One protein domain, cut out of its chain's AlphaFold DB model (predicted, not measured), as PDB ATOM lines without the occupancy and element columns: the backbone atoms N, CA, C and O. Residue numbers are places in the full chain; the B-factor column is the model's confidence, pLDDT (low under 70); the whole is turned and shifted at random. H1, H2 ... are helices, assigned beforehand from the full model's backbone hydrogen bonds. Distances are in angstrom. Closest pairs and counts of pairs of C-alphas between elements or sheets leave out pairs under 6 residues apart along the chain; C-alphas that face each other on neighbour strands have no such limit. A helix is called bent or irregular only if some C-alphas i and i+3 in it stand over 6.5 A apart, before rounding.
ATOM      1  N   GLU A   4     132.366 134.261 134.519       78.75
ATOM      2  CA  GLU A   4     132.046 135.618 134.987       78.75
ATOM      3  C   GLU A   4     133.037 136.106 136.052       78.75
ATOM      4  O   GLU A   4     133.522 137.228 135.964       78.75
ATOM      5  N   ARG A   5     133.436 135.244 137.000       78.12
ATOM      6  CA  ARG A   5     134.404 135.607 138.049       78.12
ATOM      7  C   ARG A   5     135.799 135.884 137.479       78.12
ATOM      8  O   ARG A   5     136.515 136.745 137.982       78.12
ATOM      9  N   LEU A   6     136.190 135.156 136.433       76.88
ATOM     10  CA  LEU A   6     137.452 135.386 135.729       76.88
ATOM     11  C   LEU A   6     137.411 136.709 134.948       76.88
ATOM     12  O   LEU A   6     138.361 137.485 135.025       76.88
ATOM     13  N   ALA A   7     136.304 136.998 134.259       80.62
ATOM     14  CA  ALA A   7     136.108 138.265 133.558       80.62
ATOM     15  C   ALA A   7     136.147 139.470 134.519       80.62
ATOM     16  O   ALA A   7     136.825 140.457 134.239       80.62
ATOM     17  N   GLU A   8     135.510 139.362 135.690       84.38
ATOM     18  CA  GLU A   8     135.572 140.378 136.751       84.38
ATOM     19  C   GLU A   8     137.004 140.611 137.260       84.38
ATOM     20  O   GLU A   8     137.417 141.754 137.465       84.38
ATOM     21  N   LEU A   9     137.789 139.542 137.447       81.12
ATOM     22  CA  LEU A   9     139.183 139.643 137.890       81.12
ATOM     23  C   LEU A   9     140.081 140.296 136.831       81.12
ATOM     24  O   LEU A   9     140.923 141.122 137.185       81.12
ATOM     25  N   LEU A  10     139.901 139.956 135.554       82.06
ATOM     26  CA  LEU A  10     140.657 140.552 134.449       82.06
ATOM     27  C   LEU A  10     140.338 142.043 134.282       82.06
ATOM     28  O   LEU A  10     141.257 142.852 134.140       82.06
ATOM     29  N   GLU A  11     139.065 142.430 134.381       86.06
ATOM     30  CA  GLU A  11     138.676 143.842 134.329       86.06
ATOM     31  C   GLU A  11     139.200 144.615 135.548       86.06
ATOM     32  O   GLU A  11     139.709 145.730 135.419       86.06
ATOM     33  N   ALA A  12     139.198 143.997 136.733       84.62
ATOM     34  CA  ALA A  12     139.797 144.588 137.926       84.62
ATOM     35  C   ALA A  12     141.316 144.803 137.782       84.62
ATOM     36  O   ALA A  12     141.836 145.793 138.300       84.62
ATOM     37  N   VAL A  13     142.040 143.916 137.085       84.56
ATOM     38  CA  VAL A  13     143.466 144.113 136.763       84.56
ATOM     39  C   VAL A  13     143.636 145.287 135.800       84.56
ATOM     40  O   VAL A  13     144.417 146.196 136.093       84.56
ATOM     41  N   LYS A  14     142.878 145.315 134.696       84.12
ATOM     42  CA  LYS A  14     142.918 146.404 133.704       84.12
ATOM     43  C   LYS A  14     142.619 147.764 134.329       84.12
ATOM     44  O   LYS A  14     143.324 148.726 134.036       84.12
ATOM     45  N   SER A  15     141.639 147.837 135.231       86.94
ATOM     46  CA  SER A  15     141.304 149.065 135.959       86.94
ATOM     47  C   SER A  15     142.478 149.580 136.794       86.94
ATOM     48  O   SER A  15     142.803 150.757 136.713       86.94
ATOM     49  N   VAL A  16     143.167 148.724 137.557       84.69
ATOM     50  CA  VAL A  16     144.296 149.182 138.393       84.69
ATOM     51  C   VAL A  16     145.515 149.554 137.549       84.69
ATOM     52  O   VAL A  16     146.227 150.498 137.884       84.69
ATOM     53  N   VAL A  17     145.762 148.845 136.442       84.62
ATOM     54  CA  VAL A  17     146.824 149.212 135.489       84.62
ATOM     55  C   VAL A  17     146.513 150.556 134.829       84.62
ATOM     56  O   VAL A  17     147.421 151.368 134.664       84.62
ATOM     57  N   ARG A  18     145.240 150.833 134.516       87.50
ATOM     58  CA  ARG A  18     144.790 152.148 134.044       87.50
ATOM     59  C   ARG A  18     145.104 153.229 135.068       87.50
ATOM     60  O   ARG A  18     145.798 154.177 134.728       87.50
ATOM     61  N   ASP A  19     144.667 153.054 136.313       86.75
ATOM     62  CA  ASP A  19     144.906 154.021 137.390       86.75
ATOM     63  C   ASP A  19     146.406 154.256 137.608       86.75
ATOM     64  O   ASP A  19     146.846 155.382 137.834       86.75
ATOM     65  N   PHE A  20     147.215 153.198 137.506       86.44
ATOM     66  CA  PHE A  20     148.667 153.295 137.573       86.44
ATOM     67  C   PHE A  20     149.232 154.144 136.429       86.44
ATOM     68  O   PHE A  20     150.006 155.064 136.678       86.44
ATOM     69  N   LEU A  21     148.832 153.868 135.186       83.44
ATOM     70  CA  LEU A  21     149.270 154.634 134.022       83.44
ATOM     71  C   LEU A  21     148.815 156.096 134.092       83.44
ATOM     72  O   LEU A  21     149.581 156.961 133.685       83.44
ATOM     73  N   VAL A  22     147.632 156.380 134.650       85.88
ATOM     74  CA  VAL A  22     147.165 157.753 134.911       85.88
ATOM     75  C   VAL A  22     148.099 158.458 135.885       85.88
ATOM     76  O   VAL A  22     148.581 159.531 135.567       85.88
ATOM     77  N   VAL A  23     148.459 157.841 137.013       86.25
ATOM     78  CA  VAL A  23     149.393 158.452 137.983       86.25
ATOM     79  C   VAL A  23     150.754 158.752 137.362       86.25
ATOM     80  O   VAL A  23     151.364 159.781 137.647       86.25
ATOM     81  N   VAL A  24     151.249 157.849 136.519       79.44
ATOM     82  CA  VAL A  24     152.537 158.025 135.846       79.44
ATOM     83  C   VAL A  24     152.451 159.075 134.733       79.44
ATOM     84  O   VAL A  24     153.374 159.873 134.590       79.44
ATOM     85  N   ALA A  25     151.346 159.131 133.987       78.19
ATOM     86  CA  ALA A  25     151.095 160.172 132.993       78.19
ATOM     87  C   ALA A  25     150.912 161.547 133.648       78.19
ATOM     88  O   ALA A  25     151.520 162.504 133.187       78.19
ATOM     89  N   ASP A  26     150.173 161.634 134.756       81.25
ATOM     90  CA  ASP A  26     149.994 162.853 135.543       81.25
ATOM     91  C   ASP A  26     151.342 163.351 136.068       81.25
ATOM     92  O   ASP A  26     151.643 164.535 135.949       81.25
ATOM     93  N   PHE A  27     152.195 162.474 136.611       80.88
ATOM     94  CA  PHE A  27     153.548 162.860 137.030       80.88
ATOM     95  C   PHE A  27     154.305 163.565 135.896       80.88
ATOM     96  O   PHE A  27     154.905 164.620 136.101       80.88
ATOM     97  N   ILE A  28     154.241 162.999 134.691       76.81
ATOM     98  CA  ILE A  28     154.901 163.550 133.511       76.81
ATOM     99  C   ILE A  28     154.219 164.839 133.052       76.81
ATOM    100  O   ILE A  28     154.923 165.796 132.761       76.81
ATOM    101  N   GLU A  29     152.887 164.916 133.055       76.50
ATOM    102  CA  GLU A  29     152.124 166.125 132.711       76.50
ATOM    103  C   GLU A  29     152.605 167.333 133.502       76.50
ATOM    104  O   GLU A  29     152.876 168.377 132.916       76.50
ATOM    105  N   HIS A  30     152.798 167.169 134.809       73.81
ATOM    106  CA  HIS A  30     153.270 168.246 135.674       73.81
ATOM    107  C   HIS A  30     154.710 168.653 135.354       73.81
ATOM    108  O   HIS A  30     155.020 169.839 135.268       73.81
ATOM    109  N   VAL A  31     155.590 167.683 135.093       72.94
ATOM    110  CA  VAL A  31     156.955 167.985 134.639       72.94
ATOM    111  C   VAL A  31     156.937 168.730 133.293       72.94
ATOM    112  O   VAL A  31     157.762 169.615 133.069       72.94
ATOM    113  N   LEU A  32     155.998 168.413 132.397       67.62
ATOM    114  CA  LEU A  32     155.879 169.018 131.066       67.62
ATOM    115  C   LEU A  32     155.249 170.411 131.072       67.62
ATOM    116  O   LEU A  32     155.739 171.294 130.358       67.62
ATOM    117  N   SER A  33     154.187 170.615 131.857       64.38
ATOM    118  CA  SER A  33     153.522 171.913 131.997       64.38
ATOM    119  C   SER A  33     154.505 172.973 132.482       64.38
ATOM    120  O   SER A  33     154.535 174.085 131.954       64.38
ATOM    121  N   ASP A  34     155.381 172.596 133.412       62.22
ATOM    122  CA  ASP A  34     156.337 173.506 134.039       62.22
ATOM    123  C   ASP A  34     157.487 173.898 133.100       62.22
ATOM    124  O   ASP A  34     158.047 174.993 133.205       62.22
ATOM    125  N   LEU A  35     157.810 173.046 132.124       63.81
ATOM    126  CA  LEU A  35     158.839 173.299 131.109       63.81
ATOM    127  C   LEU A  35     158.328 174.116 129.913       63.81
ATOM    128  O   LEU A  35     159.091 174.358 128.968       63.81
ATOM    129  N   ASN A  36     157.056 174.535 129.937       63.84
ATOM    130  CA  ASN A  36     156.387 175.242 128.843       63.84
ATOM    131  C   ASN A  36     156.547 174.485 127.505       63.84
ATOM    132  O   ASN A  36     156.811 175.060 126.440       63.84
ATOM    133  N   TYR A  37     156.492 173.155 127.594       64.56
ATOM    134  CA  TYR A  37     156.761 172.236 126.503       64.56
ATOM    135  C   TYR A  37     155.617 172.237 125.478       64.56
ATOM    136  O   TYR A  37     154.447 172.272 125.845       64.56
ATOM    137  N   ARG A  38     155.947 172.212 124.178       62.09
ATOM    138  CA  ARG A  38     154.970 172.327 123.071       62.09
ATOM    139  C   ARG A  38     154.940 171.108 122.128       62.09
ATOM    140  O   ARG A  38     154.394 171.212 121.030       62.09
ATOM    141  N   GLY A  39     155.484 169.963 122.552       66.56
ATOM    142  CA  GLY A  39     155.545 168.711 121.773       66.56
ATOM    143  C   GLY A  39     156.938 168.381 121.215       66.56
ATOM    144  O   GLY A  39     157.820 169.243 121.224       66.56
ATOM    145  N   GLY A  40     157.134 167.132 120.758       66.75
ATOM    146  CA  GLY A  40     158.439 166.605 120.312       66.75
ATOM    147  C   GLY A  40     158.899 165.262 120.920       66.75
ATOM    148  O   GLY A  40     160.086 164.945 120.821       66.75
ATOM    149  N   GLY A  41     158.009 164.476 121.545       76.44
ATOM    150  CA  GLY A  41     158.334 163.175 122.159       76.44
ATOM    151  C   GLY A  41     159.236 163.221 123.407       76.44
ATOM    152  O   GLY A  41     159.611 164.282 123.905       76.44
ATOM    153  N   ALA A  42     159.613 162.053 123.940       72.75
ATOM    154  CA  ALA A  42     160.331 161.927 125.220       72.75
ATOM    155  C   ALA A  42     161.739 162.570 125.225       72.75
ATOM    156  O   ALA A  42     162.237 163.022 126.265       72.75
ATOM    157  N   ASN A  43     162.392 162.645 124.060       73.06
ATOM    158  CA  ASN A  43     163.719 163.251 123.923       73.06
ATOM    159  C   ASN A  43     163.685 164.768 124.144       73.06
ATOM    160  O   ASN A  43     164.527 165.297 124.870       73.06
ATOM    161  N   ALA A  44     162.685 165.463 123.601       74.44
ATOM    162  CA  ALA A  44     162.578 166.912 123.738       74.44
ATOM    163  C   ALA A  44     162.268 167.339 125.191       74.44
ATOM    164  O   ALA A  44     162.749 168.371 125.661       74.44
ATOM    165  N   VAL A  45     161.551 166.498 125.946       75.31
ATOM    166  CA  VAL A  45     161.358 166.648 127.402       75.31
ATOM    167  C   VAL A  45     162.692 166.581 128.137       75.31
ATOM    168  O   VAL A  45     163.006 167.435 128.968       75.31
ATOM    169  N   THR A  46     163.501 165.577 127.799       75.31
ATOM    170  CA  THR A  46     164.821 165.364 128.398       75.31
ATOM    171  C   THR A  46     165.754 166.543 128.113       75.31
ATOM    172  O   THR A  46     166.456 167.006 129.013       75.31
ATOM    173  N   GLU A  47     165.729 167.085 126.894       79.69
ATOM    174  CA  GLU A  47     166.489 168.284 126.527       79.69
ATOM    175  C   GLU A  47     166.032 169.526 127.302       79.69
ATOM    176  O   GLU A  47     166.869 170.269 127.819       79.69
ATOM    177  N   ARG A  48     164.718 169.737 127.455       78.06
ATOM    178  CA  ARG A  48     164.171 170.852 128.246       78.06
ATOM    179  C   ARG A  48     164.532 170.750 129.727       78.06
ATOM    180  O   ARG A  48     164.926 171.753 130.321       78.06
ATOM    181  N   LEU A  49     164.450 169.554 130.308       79.12
ATOM    182  CA  LEU A  49     164.884 169.300 131.682       79.12
ATOM    183  C   LEU A  49     166.367 169.588 131.864       79.12
ATOM    184  O   LEU A  49     166.748 170.205 132.856       79.12
ATOM    185  N   LYS A  50     167.191 169.171 130.901       83.44
ATOM    186  CA  LYS A  50     168.623 169.451 130.911       83.44
ATOM    187  C   LYS A  50     168.894 170.952 130.849       83.44
ATOM    188  O   LYS A  50     169.662 171.440 131.666       83.44
ATOM    189  N   VAL A 230     175.916 174.853 147.599       91.56
ATOM    190  CA  VAL A 230     176.092 174.588 146.161       91.56
ATOM    191  C   VAL A 230     176.286 173.092 145.856       91.56
ATOM    192  O   VAL A 230     175.582 172.595 144.976       91.56
ATOM    193  N   PRO A 231     177.158 172.333 146.550       93.38
ATOM    194  CA  PRO A 231     177.311 170.898 146.301       93.38
ATOM    195  C   PRO A 231     176.008 170.102 146.464       93.38
ATOM    196  O   PRO A 231     175.714 169.230 145.642       93.38
ATOM    197  N   ASP A 232     175.209 170.428 147.483       95.00
ATOM    198  CA  ASP A 232     173.912 169.790 147.731       95.00
ATOM    199  C   ASP A 232     172.907 170.099 146.616       95.00
ATOM    200  O   ASP A 232     172.170 169.214 146.173       95.00
ATOM    201  N   ILE A 233     172.919 171.333 146.103       92.31
ATOM    202  CA  ILE A 233     172.085 171.728 144.965       92.31
ATOM    203  C   ILE A 233     172.468 170.931 143.721       92.31
ATOM    204  O   ILE A 233     171.598 170.370 143.058       92.31
ATOM    205  N   LEU A 234     173.765 170.836 143.412       92.25
ATOM    206  CA  LEU A 234     174.238 170.080 142.252       92.25
ATOM    207  C   LEU A 234     173.839 168.604 142.343       92.25
ATOM    208  O   LEU A 234     173.364 168.043 141.354       92.25
ATOM    209  N   ARG A 235     173.954 168.003 143.532       94.44
ATOM    210  CA  ARG A 235     173.518 166.623 143.773       94.44
ATOM    211  C   ARG A 235     172.012 166.454 143.578       94.44
ATOM    212  O   ARG A 235     171.587 165.485 142.956       94.44
ATOM    213  N   GLY A 236     171.184 167.372 144.075       93.69
ATOM    214  CA  GLY A 236     169.739 167.250 143.881       93.69
ATOM    215  C   GLY A 236     169.275 167.544 142.452       93.69
ATOM    216  O   GLY A 236     168.293 166.946 142.016       93.69
ATOM    217  N   LEU A 237     170.002 168.364 141.678       90.50
ATOM    218  CA  LEU A 237     169.748 168.527 140.237       90.50
ATOM    219  C   LEU A 237     169.964 167.206 139.487       90.50
ATOM    220  O   LEU A 237     169.187 166.860 138.596       90.50
ATOM    221  N   GLU A 238     170.998 166.450 139.863       91.00
ATOM    222  CA  GLU A 238     171.228 165.099 139.345       91.00
ATOM    223  C   GLU A 238     170.117 164.145 139.789       91.00
ATOM    224  O   GLU A 238     169.529 163.469 138.943       91.00
ATOM    225  N   ALA A 239     169.753 164.156 141.074       92.56
ATOM    226  CA  ALA A 239     168.661 163.348 141.613       92.56
ATOM    227  C   ALA A 239     167.335 163.594 140.872       92.56
ATOM    228  O   ALA A 239     166.656 162.643 140.487       92.56
ATOM    229  N   ARG A 240     166.993 164.853 140.575       88.38
ATOM    230  CA  ARG A 240     165.806 165.228 139.786       88.38
ATOM    231  C   ARG A 240     165.812 164.591 138.393       88.38
ATOM    232  O   ARG A 240     164.806 164.018 137.973       88.38
ATOM    233  N   LEU A 241     166.943 164.647 137.683       87.19
ATOM    234  CA  LEU A 241     167.092 164.014 136.365       87.19
ATOM    235  C   LEU A 241     167.002 162.482 136.454       87.19
ATOM    236  O   LEU A 241     166.398 161.845 135.588       87.19
ATOM    237  N   ILE A 242     167.579 161.892 137.503       90.81
ATOM    238  CA  ILE A 242     167.521 160.452 137.766       90.81
ATOM    239  C   ILE A 242     166.072 160.011 138.011       90.81
ATOM    240  O   ILE A 242     165.625 159.057 137.372       90.81
ATOM    241  N   ILE A 243     165.332 160.723 138.869       90.50
ATOM    242  CA  ILE A 243     163.911 160.473 139.140       90.50
ATOM    243  C   ILE A 243     163.131 160.517 137.831       90.50
ATOM    244  O   ILE A 243     162.497 159.529 137.475       90.50
ATOM    245  N   HIS A 244     163.227 161.602 137.060       86.75
ATOM    246  CA  HIS A 244     162.512 161.701 135.787       86.75
ATOM    247  C   HIS A 244     162.795 160.499 134.873       86.75
ATOM    248  O   HIS A 244     161.871 159.868 134.361       86.75
ATOM    249  N   ARG A 245     164.066 160.109 134.729       88.06
ATOM    250  CA  ARG A 245     164.462 158.943 133.930       88.06
ATOM    251  C   ARG A 245     163.837 157.639 134.432       88.06
ATOM    252  O   ARG A 245     163.399 156.837 133.612       88.06
ATOM    253  N   TYR A 246     163.761 157.413 135.742       91.88
ATOM    254  CA  TYR A 246     163.087 156.232 136.290       91.88
ATOM    255  C   TYR A 246     161.588 156.208 135.972       91.88
ATOM    256  O   TYR A 246     161.052 155.141 135.663       91.88
ATOM    257  N   TRP A 247     160.912 157.357 135.991       88.62
ATOM    258  CA  TRP A 247     159.490 157.455 135.644       88.62
ATOM    259  C   TRP A 247     159.238 157.235 134.146       88.62
ATOM    260  O   TRP A 247     158.348 156.464 133.783       88.62
ATOM    261  N   VAL A 248     160.084 157.790 133.271       87.06
ATOM    262  CA  VAL A 248     160.033 157.507 131.825       87.06
ATOM    263  C   VAL A 248     160.283 156.023 131.542       87.06
ATOM    264  O   VAL A 248     159.512 155.392 130.819       87.06
ATOM    265  N   ASN A 249     161.303 155.429 132.168       88.31
ATOM    266  CA  ASN A 249     161.591 153.998 132.035       88.31
ATOM    267  C   ASN A 249     160.439 153.130 132.555       88.31
ATOM    268  O   ASN A 249     160.167 152.064 132.009       88.31
ATOM    269  N   THR A 250     159.744 153.580 133.602       89.62
ATOM    270  CA  THR A 250     158.561 152.899 134.137       89.62
ATOM    271  C   THR A 250     157.447 152.822 133.098       89.62
ATOM    272  O   THR A 250     156.947 151.724 132.852       89.62
ATOM    273  N   LEU A 251     157.109 153.934 132.432       86.44
ATOM    274  CA  LEU A 251     156.144 153.904 131.326       86.44
ATOM    275  C   LEU A 251     156.612 153.015 130.189       86.44
ATOM    276  O   LEU A 251     155.845 152.179 129.725       86.44
ATOM    277  N   PHE A 252     157.864 153.177 129.761       88.50
ATOM    278  CA  PHE A 252     158.416 152.403 128.659       88.50
ATOM    279  C   PHE A 252     158.273 150.896 128.906       88.50
ATOM    280  O   PHE A 252     157.762 150.177 128.052       88.50
ATOM    281  N   HIS A 253     158.662 150.414 130.088       86.69
ATOM    282  CA  HIS A 253     158.586 148.990 130.408       86.69
ATOM    283  C   HIS A 253     157.152 148.476 130.519       86.69
ATOM    284  O   HIS A 253     156.886 147.359 130.079       86.69
ATOM    285  N   VAL A 254     156.227 149.271 131.063       84.19
ATOM    286  CA  VAL A 254     154.814 148.876 131.119       84.19
ATOM    287  C   VAL A 254     154.209 148.830 129.716       84.19
ATOM    288  O   VAL A 254     153.567 147.843 129.375       84.19
ATOM    289  N   LEU A 255     154.480 149.819 128.861       86.25
ATOM    290  CA  LEU A 255     154.022 149.819 127.468       86.25
ATOM    291  C   LEU A 255     154.633 148.670 126.660       86.25
ATOM    292  O   LEU A 255     153.925 147.992 125.923       86.25
ATOM    293  N   ARG A 256     155.928 148.396 126.834       87.88
ATOM    294  CA  ARG A 256     156.618 147.261 126.203       87.88
ATOM    295  C   ARG A 256     155.960 145.937 126.543       87.88
ATOM    296  O   ARG A 256     155.796 145.105 125.662       87.88
ATOM    297  N   VAL A 257     155.608 145.750 127.807       85.75
ATOM    298  CA  VAL A 257     154.960 144.535 128.292       85.75
ATOM    299  C   VAL A 257     153.511 144.433 127.819       85.75
ATOM    300  O   VAL A 257     153.061 143.350 127.477       85.75
ATOM    301  N   LEU A 258     152.783 145.548 127.746       82.38
ATOM    302  CA  LEU A 258     151.414 145.551 127.226       82.38
ATOM    303  C   LEU A 258     151.350 145.311 125.707       82.38
ATOM    304  O   LEU A 258     150.365 144.768 125.224       82.38
ATOM    305  N   HIS A 259     152.380 145.710 124.953       85.00
ATOM    306  CA  HIS A 259     152.356 145.725 123.480       85.00
ATOM    307  C   HIS A 259     153.395 144.808 122.812       85.00
ATOM    308  O   HIS A 259     153.549 144.839 121.588       85.00
ATOM    309  N   GLY A 260     154.136 144.019 123.595       82.25
ATOM    310  CA  GLY A 260     155.046 142.962 123.133       82.25
ATOM    311  C   GLY A 260     156.253 143.413 122.296       82.25
ATOM    312  O   GLY A 260     156.924 142.577 121.691       82.25
ATOM    313  N   SER A 261     156.546 144.717 122.200       84.62
ATOM    314  CA  SER A 261     157.620 145.235 121.339       84.62
ATOM    315  C   SER A 261     158.217 146.543 121.849       84.62
ATOM    316  O   SER A 261     157.491 147.500 122.114       84.62
ATOM    317  N   ASP A 262     159.553 146.622 121.880       85.25
ATOM    318  CA  ASP A 262     160.292 147.854 122.201       85.25
ATOM    319  C   ASP A 262     159.964 148.987 121.216       85.25
ATOM    320  O   ASP A 262     159.815 150.141 121.614       85.25
ATOM    321  N   ARG A 263     159.790 148.666 119.926       87.56
ATOM    322  CA  ARG A 263     159.456 149.664 118.898       87.56
ATOM    323  C   ARG A 263     158.074 150.270 119.138       87.56
ATOM    324  O   ARG A 263     157.917 151.483 119.017       87.56
ATOM    325  N   ASN A 264     157.093 149.435 119.482       86.81
ATOM    326  CA  ASN A 264     155.741 149.898 119.794       86.81
ATOM    327  C   ASN A 264     155.735 150.697 121.099       86.81
ATOM    328  O   ASN A 264     155.126 151.758 121.153       86.81
ATOM    329  N   ALA A 265     156.468 150.239 122.116       87.06
ATOM    330  CA  ALA A 265     156.594 150.937 123.390       87.06
ATOM    331  C   ALA A 265     157.156 152.353 123.232       87.06
ATOM    332  O   ALA A 265     156.589 153.286 123.791       87.06
ATOM    333  N   SER A 266     158.220 152.528 122.441       86.94
ATOM    334  CA  SER A 266     158.785 153.854 122.166       86.94
ATOM    335  C   SER A 266     157.801 154.756 121.421       86.94
ATOM    336  O   SER A 266     157.616 155.902 121.815       86.94
ATOM    337  N   ALA A 267     157.131 154.243 120.383       87.25
ATOM    338  CA  ALA A 267     156.162 155.029 119.617       87.25
ATOM    339  C   ALA A 267     154.962 155.469 120.474       87.25
ATOM    340  O   ALA A 267     154.529 156.616 120.394       87.25
ATOM    341  N   LEU A 268     154.452 154.571 121.322       87.06
ATOM    342  CA  LEU A 268     153.355 154.861 122.246       87.06
ATOM    343  C   LEU A 268     153.788 155.798 123.376       87.06
ATOM    344  O   LEU A 268     152.993 156.623 123.811       87.06
ATOM    345  N   LEU A 269     155.036 155.698 123.837       87.12
ATOM    346  CA  LEU A 269     155.605 156.629 124.805       87.12
ATOM    347  C   LEU A 269     155.695 158.038 124.214       87.12
ATOM    348  O   LEU A 269     155.248 158.980 124.857       87.12
ATOM    349  N   ASP A 270     156.213 158.186 122.993       85.56
ATOM    350  CA  ASP A 270     156.280 159.485 122.313       85.56
ATOM    351  C   ASP A 270     154.883 160.062 122.060       85.56
ATOM    352  O   ASP A 270     154.646 161.242 122.320       85.56
ATOM    353  N   GLN A 271     153.932 159.223 121.635       83.81
ATOM    354  CA  GLN A 271     152.536 159.629 121.484       83.81
ATOM    355  C   GLN A 271     151.933 160.082 122.818       83.81
ATOM    356  O   GLN A 271     151.294 161.130 122.866       83.81
ATOM    357  N   LEU A 272     152.142 159.328 123.902       81.31
ATOM    358  CA  LEU A 272     151.648 159.683 125.231       81.31
ATOM    359  C   LEU A 272     152.257 161.006 125.707       81.31
ATOM    360  O   LEU A 272     151.527 161.858 126.196       81.31
ATOM    361  N   MET A 273     153.561 161.211 125.514       81.44
ATOM    362  CA  MET A 273     154.254 162.460 125.854       81.44
ATOM    363  C   MET A 273     153.670 163.661 125.103       81.44
ATOM    364  O   MET A 273     153.425 164.712 125.696       81.44
ATOM    365  N   ASP A 274     153.412 163.506 123.804       79.94
ATOM    366  CA  ASP A 274     152.810 164.553 122.979       79.94
ATOM    367  C   ASP A 274     151.332 164.802 123.325       79.94
ATOM    368  O   ASP A 274     150.873 165.944 123.285       79.94
ATOM    369  N   GLU A 275     150.568 163.757 123.659       79.31
ATOM    370  CA  GLU A 275     149.159 163.875 124.050       79.31
ATOM    371  C   GLU A 275     148.997 164.508 125.435       79.31
ATOM    372  O   GLU A 275     148.148 165.386 125.594       79.31
ATOM    373  N   VAL A 276     149.842 164.128 126.397       75.88
ATOM    374  CA  VAL A 276     149.910 164.719 127.741       75.88
ATOM    375  C   VAL A 276     150.308 166.198 127.663       75.88
ATOM    376  O   VAL A 276     149.724 167.035 128.342       75.88
ATOM    377  N   ALA A 277     151.227 166.563 126.763       70.75
ATOM    378  CA  ALA A 277     151.582 167.965 126.523       70.75
ATOM    379  C   ALA A 277     150.429 168.806 125.932       70.75
ATOM    380  O   ALA A 277     150.453 170.034 126.015       70.75
ATOM    381  N   ARG A 278     149.432 168.169 125.295       72.44
ATOM    382  CA  ARG A 278     148.302 168.833 124.616       72.44
ATOM    383  C   ARG A 278     146.976 168.747 125.390       72.44
ATOM    384  O   ARG A 278     146.078 169.537 125.095       72.44
ATOM    385  N   SER A 279     146.801 167.803 126.324       63.22
ATOM    386  CA  SER A 279     145.555 167.589 127.087       63.22
ATOM    387  C   SER A 279     145.726 166.663 128.311       63.22
ATOM    388  O   SER A 279     146.677 165.895 128.357       63.22
ATOM    389  N   ARG A 280     144.747 166.678 129.240       64.94
ATOM    390  CA  ARG A 280     144.706 165.875 130.488       64.94
ATOM    391  C   ARG A 280     145.038 164.390 130.246       64.94
ATOM    392  O   ARG A 280     144.278 163.710 129.542       64.94
ATOM    393  N   GLY A 281     146.107 163.892 130.870       63.53
ATOM    394  CA  GLY A 281     146.721 162.578 130.628       63.53
ATOM    395  C   GLY A 281     145.784 161.364 130.706       63.53
ATOM    396  O   GLY A 281     145.995 160.369 130.011       63.53
ATOM    397  N   GLU A 282     144.681 161.458 131.445       68.50
ATOM    398  CA  GLU A 282     143.687 160.387 131.592       68.50
ATOM    399  C   GLU A 282     143.071 159.920 130.256       68.50
ATOM    400  O   GLU A 282     142.879 158.721 130.033       68.50
ATOM    401  N   LYS A 283     142.810 160.843 129.317       70.25
ATOM    402  CA  LYS A 283     142.252 160.496 127.993       70.25
ATOM    403  C   LYS A 283     143.265 159.808 127.082       70.25
ATOM    404  O   LYS A 283     142.861 159.017 126.228       70.25
ATOM    405  N   ALA A 284     144.547 160.125 127.244       72.19
ATOM    406  CA  ALA A 284     145.626 159.500 126.490       72.19
ATOM    407  C   ALA A 284     145.823 158.054 126.961       72.19
ATOM    408  O   ALA A 284     145.827 157.125 126.156       72.19
ATOM    409  N   VAL A 285     145.842 157.842 128.280       76.94
ATOM    410  CA  VAL A 285     146.003 156.518 128.903       76.94
ATOM    411  C   VAL A 285     144.903 155.531 128.500       76.94
ATOM    412  O   VAL A 285     145.194 154.361 128.258       76.94
ATOM    413  N   GLN A 286     143.649 155.980 128.366       74.81
ATOM    414  CA  GLN A 286     142.535 155.106 127.963       74.81
ATOM    415  C   GLN A 286     142.735 154.444 126.593       74.81
ATOM    416  O   GLN A 286     142.243 153.340 126.381       74.81
ATOM    417  N   LYS A 287     143.470 155.085 125.679       73.06
ATOM    418  CA  LYS A 287     143.727 154.563 124.328       73.06
ATOM    419  C   LYS A 287     144.924 153.610 124.259       73.06
ATOM    420  O   LYS A 287     145.160 153.022 123.210       73.06
ATOM    421  N   LEU A 288     145.687 153.480 125.348       74.94
ATOM    422  CA  LEU A 288     146.942 152.721 125.393       74.94
ATOM    423  C   LEU A 288     146.784 151.301 125.937       74.94
ATOM    424  O   LEU A 288     147.723 150.512 125.839       74.94
ATOM    425  N   LEU A 289     145.638 150.969 126.532       75.06
ATOM    426  CA  LEU A 289     145.385 149.627 127.052       75.06
ATOM    427  C   LEU A 289     144.935 148.696 125.916       75.06
ATOM    428  O   LEU A 289     143.948 149.011 125.250       75.06
ATOM    429  N   PRO A 290     145.619 147.561 125.694       79.12
ATOM    430  CA  PRO A 290     145.191 146.572 124.710       79.12
ATOM    431  C   PRO A 290     143.913 145.842 125.159       79.12
ATOM    432  O   PRO A 290     143.585 145.787 126.349       79.12
ATOM    433  N   GLU A 291     143.195 145.261 124.192       75.25
ATOM    434  CA  GLU A 291     142.002 144.442 124.459       75.25
ATOM    435  C   GLU A 291     142.348 143.175 125.250       75.25
ATOM    436  O   GLU A 291     141.609 142.814 126.165       75.25
ATOM    437  N   ASP A 292     143.513 142.581 124.995       75.94
ATOM    438  CA  ASP A 292     144.037 141.419 125.713       75.94
ATOM    439  C   ASP A 292     145.322 141.783 126.462       75.94
ATOM    440  O   ASP A 292     146.148 142.551 125.970       75.94
ATOM    441  N   VAL A 293     145.493 141.245 127.671       77.31
ATOM    442  CA  VAL A 293     146.659 141.521 128.518       77.31
ATOM    443  C   VAL A 293     147.258 140.211 128.994       77.31
ATOM    444  O   VAL A 293     146.631 139.501 129.780       77.31
ATOM    445  N   ASN A 294     148.504 139.951 128.601       83.19
ATOM    446  CA  ASN A 294     149.258 138.824 129.128       83.19
ATOM    447  C   ASN A 294     149.608 139.072 130.600       83.19
ATOM    448  O   ASN A 294     150.400 139.956 130.938       83.19
ATOM    449  N   LEU A 295     149.001 138.289 131.496       81.25
ATOM    450  CA  LEU A 295     149.152 138.470 132.941       81.25
ATOM    451  C   LEU A 295     150.564 138.142 133.452       81.25
ATOM    452  O   LEU A 295     151.010 138.752 134.426       81.25
ATOM    453  N   GLU A 296     151.269 137.198 132.828       81.88
ATOM    454  CA  GLU A 296     152.636 136.833 133.219       81.88
ATOM    455  C   GLU A 296     153.619 137.944 132.870       81.88
ATOM    456  O   GLU A 296     154.380 138.401 133.731       81.88
ATOM    457  N   GLU A 297     153.541 138.436 131.636       83.81
ATOM    458  CA  GLU A 297     154.349 139.559 131.182       83.81
ATOM    459  C   GLU A 297     154.009 140.818 131.986       83.81
ATOM    460  O   GLU A 297     154.923 141.474 132.495       83.81
ATOM    461  N   LEU A 298     152.716 141.109 132.204       84.19
ATOM    462  CA  LEU A 298     152.254 142.239 133.018       84.19
ATOM    463  C   LEU A 298     152.910 142.239 134.399       84.19
ATOM    464  O   LEU A 298     153.409 143.270 134.853       84.19
ATOM    465  N   ARG A 299     152.948 141.088 135.076       84.94
ATOM    466  CA  ARG A 299     153.578 140.983 136.398       84.94
ATOM    467  C   ARG A 299     155.077 141.253 136.343       84.94
ATOM    468  O   ARG A 299     155.578 141.953 137.223       84.94
ATOM    469  N   ALA A 300     155.784 140.757 135.328       83.25
ATOM    470  CA  ALA A 300     157.201 141.066 135.141       83.25
ATOM    471  C   ALA A 300     157.427 142.575 134.925       83.25
ATOM    472  O   ALA A 300     158.284 143.173 135.583       83.25
ATOM    473  N   GLY A 301     156.599 143.219 134.095       84.88
ATOM    474  CA  GLY A 301     156.624 144.669 133.876       84.88
ATOM    475  C   GLY A 301     156.356 145.476 135.145       84.88
ATOM    476  O   GLY A 301     157.089 146.416 135.447       84.88
ATOM    477  N   LEU A 302     155.367 145.068 135.946       85.62
ATOM    478  CA  LEU A 302     155.039 145.703 137.226       85.62
ATOM    479  C   LEU A 302     156.162 145.557 138.264       85.62
ATOM    480  O   LEU A 302     156.360 146.454 139.081       85.62
ATOM    481  N   VAL A 303     156.927 144.460 138.242       86.81
ATOM    482  CA  VAL A 303     158.113 144.307 139.103       86.81
ATOM    483  C   VAL A 303     159.204 145.303 138.709       86.81
ATOM    484  O   VAL A 303     159.748 145.970 139.587       86.81
ATOM    485  N   ILE A 304     159.486 145.458 137.411       86.75
ATOM    486  CA  ILE A 304     160.468 146.438 136.914       86.75
ATOM    487  C   ILE A 304     160.012 147.868 137.238       86.75
ATOM    488  O   ILE A 304     160.784 148.649 137.795       86.75
ATOM    489  N   ALA A 305     158.743 148.186 136.972       88.88
ATOM    490  CA  ALA A 305     158.123 149.460 137.327       88.88
ATOM    491  C   ALA A 305     158.276 149.764 138.824       88.88
ATOM    492  O   ALA A 305     158.713 150.849 139.205       88.88
ATOM    493  N   ARG A 306     157.991 148.782 139.689       90.12
ATOM    494  CA  ARG A 306     158.165 148.926 141.137       90.12
ATOM    495  C   ARG A 306     159.610 149.243 141.510       90.12
ATOM    496  O   ARG A 306     159.815 150.101 142.361       90.12
ATOM    497  N   THR A 307     160.587 148.567 140.909       93.00
ATOM    498  CA  THR A 307     162.011 148.826 141.166       93.00
ATOM    499  C   THR A 307     162.377 150.266 140.816       93.00
ATOM    500  O   THR A 307     162.905 150.967 141.670       93.00
ATOM    501  N   ASN A 308     161.985 150.751 139.635       92.62
ATOM    502  CA  ASN A 308     162.225 152.136 139.218       92.62
ATOM    503  C   ASN A 308     161.578 153.165 140.166       92.62
ATOM    504  O   ASN A 308     162.179 154.191 140.489       92.62
ATOM    505  N   ILE A 309     160.356 152.901 140.643       91.31
ATOM    506  CA  ILE A 309     159.665 153.789 141.592       91.31
ATOM    507  C   ILE A 309     160.357 153.770 142.965       91.31
ATOM    508  O   ILE A 309     160.491 154.811 143.607       91.31
ATOM    509  N   VAL A 310     160.833 152.606 143.420       93.38
ATOM    510  CA  VAL A 310     161.626 152.488 144.656       93.38
ATOM    511  C   VAL A 310     162.967 153.209 144.523       93.38
ATOM    512  O   VAL A 310     163.375 153.890 145.459       93.38
ATOM    513  N   ASP A 311     163.636 153.112 143.379       94.25
ATOM    514  CA  ASP A 311     164.882 153.842 143.145       94.25
ATOM    515  C   ASP A 311     164.637 155.356 143.074       94.25
ATOM    516  O   ASP A 311     165.380 156.122 143.679       94.25
ATOM    517  N   SER A 312     163.517 155.799 142.493       93.12
ATOM    518  CA  SER A 312     163.091 157.207 142.563       93.12
ATOM    519  C   SER A 312     162.900 157.690 144.007       93.12
ATOM    520  O   SER A 312     163.258 158.818 144.341       93.12
ATOM    521  N   LEU A 313     162.362 156.838 144.888       93.19
ATOM    522  CA  LEU A 313     162.194 157.154 146.308       93.19
ATOM    523  C   LEU A 313     163.538 157.328 147.033       93.19
ATOM    524  O   LEU A 313     163.616 158.125 147.966       93.19
ATOM    525  N   ARG A 314     164.593 156.619 146.611       95.19
ATOM    526  CA  ARG A 314     165.947 156.759 147.179       95.19
ATOM    527  C   ARG A 314     166.597 158.094 146.821       95.19
ATOM    528  O   ARG A 314     167.378 158.607 147.615       95.19
ATOM    529  N   GLU A 315     166.244 158.653 145.668       95.75
ATOM    530  CA  GLU A 315     166.754 159.940 145.183       95.75
ATOM    531  C   GLU A 315     165.983 161.149 145.743       95.75
ATOM    532  O   GLU A 315     166.521 162.253 145.851       95.75
ATOM    533  N   LEU A 316     164.722 160.948 146.144       93.94
ATOM    534  CA  LEU A 316     163.841 162.009 146.641       93.94
ATOM    535  C   LEU A 316     164.436 162.859 147.787       93.94
ATOM    536  O   LEU A 316     164.227 164.074 147.763       93.94
ATOM    537  N   PRO A 317     165.182 162.310 148.772       96.44
ATOM    538  CA  PRO A 317     165.820 163.118 149.810       96.44
ATOM    539  C   PRO A 317     166.811 164.150 149.259       96.44
ATOM    540  O   PRO A 317     166.832 165.280 149.740       96.44
ATOM    541  N   TYR A 318     167.589 163.802 148.229       96.31
ATOM    542  CA  TYR A 318     168.531 164.737 147.606       96.31
ATOM    543  C   TYR A 318     167.799 165.837 146.841       96.31
ATOM    544  O   TYR A 318     168.194 167.000 146.895       96.31
ATOM    545  N   TYR A 319     166.698 165.491 146.171       93.62
ATOM    546  CA  TYR A 319     165.869 166.475 145.483       93.62
ATOM    547  C   TYR A 319     165.203 167.450 146.476       93.62
ATOM    548  O   TYR A 319     165.258 168.664 146.285       93.62
ATOM    549  N   LYS A 320     164.665 166.939 147.595       94.75
ATOM    550  CA  LYS A 320     164.139 167.758 148.704       94.75
ATOM    551  C   LYS A 320     165.193 168.710 149.268       94.75
ATOM    552  O   LYS A 320     164.915 169.899 149.418       94.75
ATOM    553  N   LEU A 321     166.393 168.193 149.533       95.50
ATOM    554  CA  LEU A 321     167.507 168.985 150.047       95.50
ATOM    555  C   LEU A 321     167.900 170.097 149.068       95.50
ATOM    556  O   LEU A 321     168.082 171.234 149.484       95.50
ATOM    557  N   MET A 322     167.970 169.810 147.766       94.25
ATOM    558  CA  MET A 322     168.232 170.847 146.765       94.25
ATOM    559  C   MET A 322     167.188 171.956 146.807       94.25
ATOM    560  O   MET A 322     167.576 173.117 146.781       94.25
ATOM    561  N   VAL A 323     165.892 171.640 146.892       92.31
ATOM    562  CA  VAL A 323     164.858 172.682 146.992       92.31
ATOM    563  C   VAL A 323     165.079 173.545 148.235       92.31
ATOM    564  O   VAL A 323     165.102 174.767 148.130       92.31
ATOM    565  N   GLU A 324     165.330 172.940 149.394       94.12
ATOM    566  CA  GLU A 324     165.637 173.675 150.630       94.12
ATOM    567  C   GLU A 324     166.854 174.606 150.473       94.12
ATOM    568  O   GLU A 324     166.812 175.786 150.843       94.12
ATOM    569  N   LYS A 325     167.936 174.102 149.873       93.19
ATOM    570  CA  LYS A 325     169.154 174.882 149.626       93.19
ATOM    571  C   LYS A 325     168.943 175.976 148.582       93.19
ATOM    572  O   LYS A 325     169.457 177.073 148.765       93.19
ATOM    573  N   LEU A 326     168.141 175.744 147.546       89.88
ATOM    574  CA  LEU A 326     167.770 176.770 146.569       89.88
ATOM    575  C   LEU A 326     166.978 177.910 147.211       89.88
ATOM    576  O   LEU A 326     167.242 179.072 146.915       89.88
ATOM    577  N   PHE A 327     166.051 177.608 148.119       89.44
ATOM    578  CA  PHE A 327     165.354 178.640 148.890       89.44
ATOM    579  C   PHE A 327     166.288 179.387 149.837       89.44
ATOM    580  O   PHE A 327     166.166 180.602 149.987       89.44
ATOM    581  N   THR A 328     167.260 178.686 150.421       89.31
ATOM    582  CA  THR A 328     168.334 179.332 151.181       89.31
ATOM    583  C   THR A 328     169.098 180.310 150.286       89.31
ATOM    584  O   THR A 328     169.223 181.471 150.654       89.31
ATOM    585  N   LEU A 329     169.507 179.901 149.075       87.62
ATOM    586  CA  LEU A 329     170.159 180.787 148.103       87.62
ATOM    587  C   LEU A 329     169.292 181.983 147.708       87.62
ATOM    588  O   LEU A 329     169.793 183.101 147.659       87.62
ATOM    589  N   LEU A 330     168.001 181.779 147.456       84.31
ATOM    590  CA  LEU A 330     167.083 182.853 147.072       84.31
ATOM    591  C   LEU A 330     166.863 183.890 148.170       84.31
ATOM    592  O   LEU A 330     166.628 185.055 147.864       84.31
ATOM    593  N   ASN A 331     166.943 183.483 149.438       83.62
ATOM    594  CA  ASN A 331     166.897 184.421 150.559       83.62
ATOM    595  C   ASN A 331     168.162 185.293 150.636       83.62
ATOM    596  O   ASN A 331     168.121 186.373 151.219       83.62
ATOM    597  N   LEU A 332     169.271 184.827 150.056       83.31
ATOM    598  CA  LEU A 332     170.543 185.547 150.001       83.31
ATOM    599  C   LEU A 332     170.646 186.416 148.743       83.31
ATOM    600  O   LEU A 332     171.140 187.537 148.808       83.31
ATOM    601  N   VAL A 333     170.183 185.892 147.607       81.69
ATOM    602  CA  VAL A 333     170.186 186.538 146.294       81.69
ATOM    603  C   VAL A 333     168.871 186.226 145.587       81.69
ATOM    604  O   VAL A 333     168.711 185.186 144.942       81.69
ATOM    605  N   ASN A 334     167.917 187.144 145.693       80.75
ATOM    606  CA  ASN A 334     166.611 186.960 145.083       80.75
ATOM    607  C   ASN A 334     166.563 187.493 143.649       80.75
ATOM    608  O   ASN A 334     166.497 188.700 143.466       80.75
ATOM    609  N   ILE A 335     166.491 186.620 142.646       79.75
ATOM    610  CA  ILE A 335     166.148 187.022 141.275       79.75
ATOM    611  C   ILE A 335     164.706 186.572 140.994       79.75
ATOM    612  O   ILE A 335     164.465 185.364 141.046       79.75
ATOM    613  N   PRO A 336     163.754 187.469 140.650       82.00
ATOM    614  CA  PRO A 336     162.330 187.133 140.525       82.00
ATOM    615  C   PRO A 336     162.038 185.919 139.636       82.00
ATOM    616  O   PRO A 336     161.283 185.031 140.020       82.00
ATOM    617  N   ILE A 337     162.697 185.837 138.478       72.31
ATOM    618  CA  ILE A 337     162.487 184.738 137.528       72.31
ATOM    619  C   ILE A 337     163.011 183.397 138.049       72.31
ATOM    620  O   ILE A 337     162.441 182.352 137.764       72.31
ATOM    621  N   ILE A 338     164.084 183.417 138.841       77.19
ATOM    622  CA  ILE A 338     164.636 182.212 139.461       77.19
ATOM    623  C   ILE A 338     163.811 181.819 140.689       77.19
ATOM    624  O   ILE A 338     163.602 180.633 140.921       77.19
ATOM    625  N   ARG A 339     163.271 182.796 141.432       83.88
ATOM    626  CA  ARG A 339     162.310 182.550 142.514       83.88
ATOM    627  C   ARG A 339     161.098 181.784 142.013       83.88
ATOM    628  O   ARG A 339     160.775 180.750 142.586       83.88
ATOM    629  N   GLU A 340     160.480 182.258 140.937       80.81
ATOM    630  CA  GLU A 340     159.330 181.592 140.327       80.81
ATOM    631  C   GLU A 340     159.660 180.136 139.962       80.81
ATOM    632  O   GLU A 340     158.879 179.228 140.243       80.81
ATOM    633  N   LEU A 341     160.850 179.887 139.401       76.44
ATOM    634  CA  LEU A 341     161.307 178.529 139.098       76.44
ATOM    635  C   LEU A 341     161.506 177.675 140.364       76.44
ATOM    636  O   LEU A 341     161.090 176.521 140.376       76.44
ATOM    637  N   CYS A 342     162.089 178.205 141.440       82.75
ATOM    638  CA  CYS A 342     162.273 177.457 142.691       82.75
ATOM    639  C   CYS A 342     160.957 177.174 143.430       82.75
ATOM    640  O   CYS A 342     160.788 176.092 143.992       82.75
ATOM    641  N   GLU A 343     160.021 178.125 143.438       85.38
ATOM    642  CA  GLU A 343     158.677 177.940 144.002       85.38
ATOM    643  C   GLU A 343     157.926 176.818 143.291       85.38
ATOM    644  O   GLU A 343     157.303 175.982 143.951       85.38
ATOM    645  N   ARG A 344     158.087 176.721 141.970       80.69
ATOM    646  CA  ARG A 344     157.578 175.591 141.187       80.69
ATOM    647  C   ARG A 344     158.239 174.271 141.569       80.69
ATOM    648  O   ARG A 344     157.543 173.281 141.774       80.69
ATOM    649  N   GLU A 345     159.555 174.240 141.758       84.69
ATOM    650  CA  GLU A 345     160.252 173.014 142.182       84.69
ATOM    651  C   GLU A 345     159.794 172.504 143.555       84.69
ATOM    652  O   GLU A 345     159.701 171.293 143.768       84.69
ATOM    653  N   LEU A 346     159.457 173.402 144.486       86.81
ATOM    654  CA  LEU A 346     158.875 173.015 145.774       86.81
ATOM    655  C   LEU A 346     157.526 172.313 145.606       86.81
ATOM    656  O   LEU A 346     157.250 171.323 146.293       86.81
ATOM    657  N   GLU A 347     156.685 172.818 144.709       86.81
ATOM    658  CA  GLU A 347     155.421 172.171 144.379       86.81
ATOM    659  C   GLU A 347     155.653 170.808 143.713       86.81
ATOM    660  O   GLU A 347     155.032 169.814 144.110       86.81
ATOM    661  N   LEU A 348     156.600 170.735 142.776       83.62
ATOM    662  CA  LEU A 348     156.945 169.510 142.064       83.62
ATOM    663  C   LEU A 348     157.423 168.415 143.026       83.62
ATOM    664  O   LEU A 348     156.908 167.301 142.975       83.62
ATOM    665  N   VAL A 349     158.313 168.723 143.976       88.31
ATOM    666  CA  VAL A 349     158.781 167.764 144.996       88.31
ATOM    667  C   VAL A 349     157.632 167.175 145.821       88.31
ATOM    668  O   VAL A 349     157.594 165.960 146.043       88.31
ATOM    669  N   ARG A 350     156.673 168.003 146.260       86.19
ATOM    670  CA  ARG A 350     155.495 167.530 147.016       86.19
ATOM    671  C   ARG A 350     154.647 166.572 146.181       86.19
ATOM    672  O   ARG A 350     154.162 165.557 146.684       86.19
ATOM    673  N   ARG A 351     154.492 166.870 144.889       84.88
ATOM    674  CA  ARG A 351     153.752 166.028 143.941       84.88
ATOM    675  C   ARG A 351     154.495 164.731 143.621       84.88
ATOM    676  O   ARG A 351     153.851 163.684 143.561       84.88
ATOM    677  N   VAL A 352     155.823 164.762 143.487       86.62
ATOM    678  CA  VAL A 352     156.666 163.565 143.298       86.62
ATOM    679  C   VAL A 352     156.464 162.593 144.459       86.62
ATOM    680  O   VAL A 352     156.209 161.411 144.240       86.62
ATOM    681  N   GLU A 353     156.507 163.087 145.696       87.56
ATOM    682  CA  GLU A 353     156.303 162.268 146.895       87.56
ATOM    683  C   GLU A 353     154.921 161.594 146.927       87.56
ATOM    684  O   GLU A 353     154.810 160.387 147.184       87.56
ATOM    685  N   SER A 354     153.867 162.354 146.608       89.75
ATOM    686  CA  SER A 354     152.505 161.824 146.494       89.75
ATOM    687  C   SER A 354     152.400 160.766 145.388       89.75
ATOM    688  O   SER A 354     151.855 159.681 145.610       89.75
ATOM    689  N   SER A 355     152.978 161.047 144.216       90.50
ATOM    690  CA  SER A 355     152.937 160.166 143.042       90.50
ATOM    691  C   SER A 355     153.662 158.847 143.304       90.50
ATOM    692  O   SER A 355     153.112 157.788 143.016       90.50
ATOM    693  N   ILE A 356     154.850 158.878 143.925       90.00
ATOM    694  CA  ILE A 356     155.588 157.670 144.336       90.00
ATOM    695  C   ILE A 356     154.720 156.804 145.256       90.00
ATOM    696  O   ILE A 356     154.578 155.599 145.036       90.00
ATOM    697  N   SER A 357     154.109 157.418 146.272       89.62
ATOM    698  CA  SER A 357     153.277 156.710 147.251       89.62
ATOM    699  C   SER A 357     152.069 156.039 146.590       89.62
ATOM    700  O   SER A 357     151.770 154.868 146.853       89.62
ATOM    701  N   GLN A 358     151.390 156.760 145.695       92.12
ATOM    702  CA  GLN A 358     150.236 156.251 144.962       92.12
ATOM    703  C   GLN A 358     150.627 155.144 143.977       92.12
ATOM    704  O   GLN A 358     149.981 154.094 143.959       92.12
ATOM    705  N   ALA A 359     151.709 155.334 143.218       89.88
ATOM    706  CA  ALA A 359     152.203 154.362 142.253       89.88
ATOM    707  C   ALA A 359     152.604 153.048 142.940       89.88
ATOM    708  O   ALA A 359     152.120 151.993 142.543       89.88
ATOM    709  N   LEU A 360     153.367 153.088 144.043       90.12
ATOM    710  CA  LEU A 360     153.744 151.882 144.800       90.12
ATOM    711  C   LEU A 360     152.532 151.092 145.307       90.12
ATOM    712  O   LEU A 360     152.536 149.854 145.274       90.12
ATOM    713  N   ARG A 361     151.488 151.791 145.774       92.69
ATOM    714  CA  ARG A 361     150.234 151.165 146.210       92.69
ATOM    715  C   ARG A 361     149.535 150.465 145.046       92.69
ATOM    716  O   ARG A 361     149.152 149.304 145.192       92.69
ATOM    717  N   LEU A 362     149.400 151.146 143.908       90.88
ATOM    718  CA  LEU A 362     148.735 150.613 142.716       90.88
ATOM    719  C   LEU A 362     149.515 149.444 142.105       90.88
ATOM    720  O   LEU A 362     148.916 148.425 141.779       90.88
ATOM    721  N   THR A 363     150.847 149.513 142.045       87.75
ATOM    722  CA  THR A 363     151.676 148.399 141.559       87.75
ATOM    723  C   THR A 363     151.533 147.157 142.442       87.75
ATOM    724  O   THR A 363     151.462 146.036 141.934       87.75
ATOM    725  N   LYS A 364     151.454 147.330 143.771       88.50
ATOM    726  CA  LYS A 364     151.204 146.220 144.705       88.50
ATOM    727  C   LYS A 364     149.824 145.596 144.481       88.50
ATOM    728  O   LYS A 364     149.724 144.370 144.452       88.50
ATOM    729  N   ASP A 365     148.788 146.419 144.334       89.06
ATOM    730  CA  ASP A 365     147.413 145.950 144.124       89.06
ATOM    731  C   ASP A 365     147.250 145.240 142.770       89.06
ATOM    732  O   ASP A 365     146.741 144.120 142.716       89.06
ATOM    733  N   ALA A 366     147.791 145.820 141.693       86.44
ATOM    734  CA  ALA A 366     147.790 145.219 140.360       86.44
ATOM    735  C   ALA A 366     148.465 143.841 140.358       86.44
ATOM    736  O   ALA A 366     147.913 142.882 139.825       86.44
ATOM    737  N   ASN A 367     149.623 143.707 141.015       85.25
ATOM    738  CA  ASN A 367     150.341 142.435 141.082       85.25
ATOM    739  C   ASN A 367     149.572 141.370 141.890       85.25
ATOM    740  O   ASN A 367     149.525 140.209 141.487       85.25
ATOM    741  N   LEU A 368     148.925 141.753 143.001       87.25
ATOM    742  CA  LEU A 368     148.090 140.839 143.792       87.25
ATOM    743  C   LEU A 368     146.875 140.351 142.988       87.25
ATOM    744  O   LEU A 368     146.548 139.165 143.020       87.25
ATOM    745  N   LYS A 369     146.203 141.260 142.274       87.88
ATOM    746  CA  LYS A 369     145.039 140.938 141.438       87.88
ATOM    747  C   LYS A 369     145.425 140.065 140.243       87.88
ATOM    748  O   LYS A 369     144.762 139.060 140.008       87.88
ATOM    749  N   ALA A 370     146.533 140.376 139.568       84.69
ATOM    750  CA  ALA A 370     147.058 139.563 138.472       84.69
ATOM    751  C   ALA A 370     147.422 138.148 138.945       84.69
ATOM    752  O   ALA A 370     147.069 137.172 138.294       84.69
ATOM    753  N   TYR A 371     148.054 138.021 140.118       86.31
ATOM    754  CA  TYR A 371     148.355 136.720 140.717       86.31
ATOM    755  C   TYR A 371     147.087 135.885 140.968       86.31
ATOM    756  O   TYR A 371     147.035 134.726 140.564       86.31
ATOM    757  N   LYS A 372     146.043 136.480 141.561       86.81
ATOM    758  CA  LYS A 372     144.757 135.796 141.794       86.81
ATOM    759  C   LYS A 372     144.074 135.366 140.491       86.81
ATOM    760  O   LYS A 372     143.540 134.266 140.425       86.81
ATOM    761  N   ALA A 373     144.106 136.211 139.458       85.19
ATOM    762  CA  ALA A 373     143.560 135.876 138.142       85.19
ATOM    763  C   ALA A 373     144.309 134.695 137.496       85.19
ATOM    764  O   ALA A 373     143.684 133.793 136.944       85.19
ATOM    765  N   MET A 374     145.640 134.652 137.629       83.69
ATOM    766  CA  MET A 374     146.454 133.527 137.157       83.69
ATOM    767  C   MET A 374     146.180 132.220 137.915       83.69
ATOM    768  O   MET A 374     146.160 131.158 137.296       83.69
ATOM    769  N   GLU A 375     146.002 132.264 139.241       85.25
ATOM    770  CA  GLU A 375     145.618 131.075 140.020       85.25
ATOM    771  C   GLU A 375     144.272 130.518 139.545       85.25
ATOM    772  O   GLU A 375     144.147 129.313 139.334       85.25
ATOM    773  N   GLU A 376     143.294 131.389 139.291       81.75
ATOM    774  CA  GLU A 376     141.980 130.978 138.790       81.75
ATOM    775  C   GLU A 376     142.064 130.364 137.379       81.75
ATOM    776  O   GLU A 376     141.478 129.310 137.136       81.75
ATOM    777  N   LEU A 377     142.850 130.949 136.465       79.44
ATOM    778  CA  LEU A 377     143.104 130.376 135.131       79.44
ATOM    779  C   LEU A 377     143.693 128.962 135.216       79.44
ATOM    780  O   LEU A 377     143.239 128.055 134.514       79.44
ATOM    781  N   LYS A 378     144.653 128.760 136.128       81.75
ATOM    782  CA  LYS A 378     145.251 127.444 136.394       81.75
ATOM    783  C   LYS A 378     144.232 126.456 136.957       81.75
ATOM    784  O   LYS A 378     144.220 125.305 136.533       81.75
ATOM    785  N   HIS A 379     143.359 126.887 137.868       78.81
ATOM    786  CA  HIS A 379     142.279 126.045 138.394       78.81
ATOM    787  C   HIS A 379     141.261 125.632 137.320       78.81
ATOM    788  O   HIS A 379     140.667 124.559 137.427       78.81
ATOM    789  N   LEU A 380     141.078 126.454 136.285       75.44
ATOM    790  CA  LEU A 380     140.163 126.207 135.171       75.44
ATOM    791  C   LEU A 380     140.803 125.443 133.991       75.44
ATOM    792  O   LEU A 380     140.113 125.205 133.001       75.44
ATOM    793  N   ASN A 381     142.079 125.032 134.079       71.06
ATOM    794  CA  ASN A 381     142.856 124.418 132.981       71.06
ATOM    795  C   ASN A 381     142.867 125.248 131.681       71.06
ATOM    796  O   ASN A 381     142.974 124.700 130.582       71.06
TER     797      ASN A 381
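This is residues 4 to 50 and 230 to 381 of the 385 residues of an uncharacterized protein of Candidatus Bathyarchaeota archaeon (UniProt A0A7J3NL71). A long bundle of helices running side by side, H1, H3, the bent H6 and H7, has the shorter H4 crossing one side from H3 to H1, with short H2 and H5 packed beside H4. The loop at the tip of the helical hairpin H6b and H7 sticks out at one end, with residues 332 to 337 free. The printed part has 199 residues with seven named helices, H1 to H7 in order, and no named strand: all helix. It is compact, with a radius of gyration of the C-alphas of 18.5 A, yet a rod spanning 69 by 30 by 23 A.

H1, residues 4 to 34, 45.0 A long, begins with C-alpha 4 at (132.046, 135.618, 134.987). H2 is residues 41 to 50, H3 residues 230 to 259, 43.7 A, H4 residues 262 to 278, 24.3 A, and H5 residues 282 to 286. H6, residues 295 to 332, was assigned as one helix by its hydrogen bonds but is bent: C-alphas 314 and 317 are 6.9 A apart. Its arms are H6a, residues 295 to 314, 28.6 A, and H6b, residues 317 to 332, 22.9 A, at a tilt of 37 degrees, only just steep. H7, residues 336 to 379, 64.3 A, ends with C-alpha 379 at (142.279, 126.045, 138.394).

H1 and H7 touch, opposite ways at a shallow tilt of 14 degrees, closest at the C-alphas of Val 16 and Ala 366, 5.6 A. H3 and H6a touch, opposite ways at a shallow 6 degrees, closest at the C-alphas of Thr 250 and Ala 305, 4.7 A. H4 touches H3 with residues 262 to 269 alone, closest C-alphas Arg 256 and Ala 265, 4.6 A. Every O i to N i+4 pair is within hydrogen-bond range in H1, H3, H4, H5, H6a, H6b and H7; in H2, 5 of 6.

The C-alphas of Leu 332 and Asn 381 are farthest apart, 69.2 A. Residues 51 to 229 are cut out, with 17.7 A between C-alphas 50 and 230. Of the links printed whole, none is long. pLDDT is under 70 at residues 32 to 40 and 279 to 282.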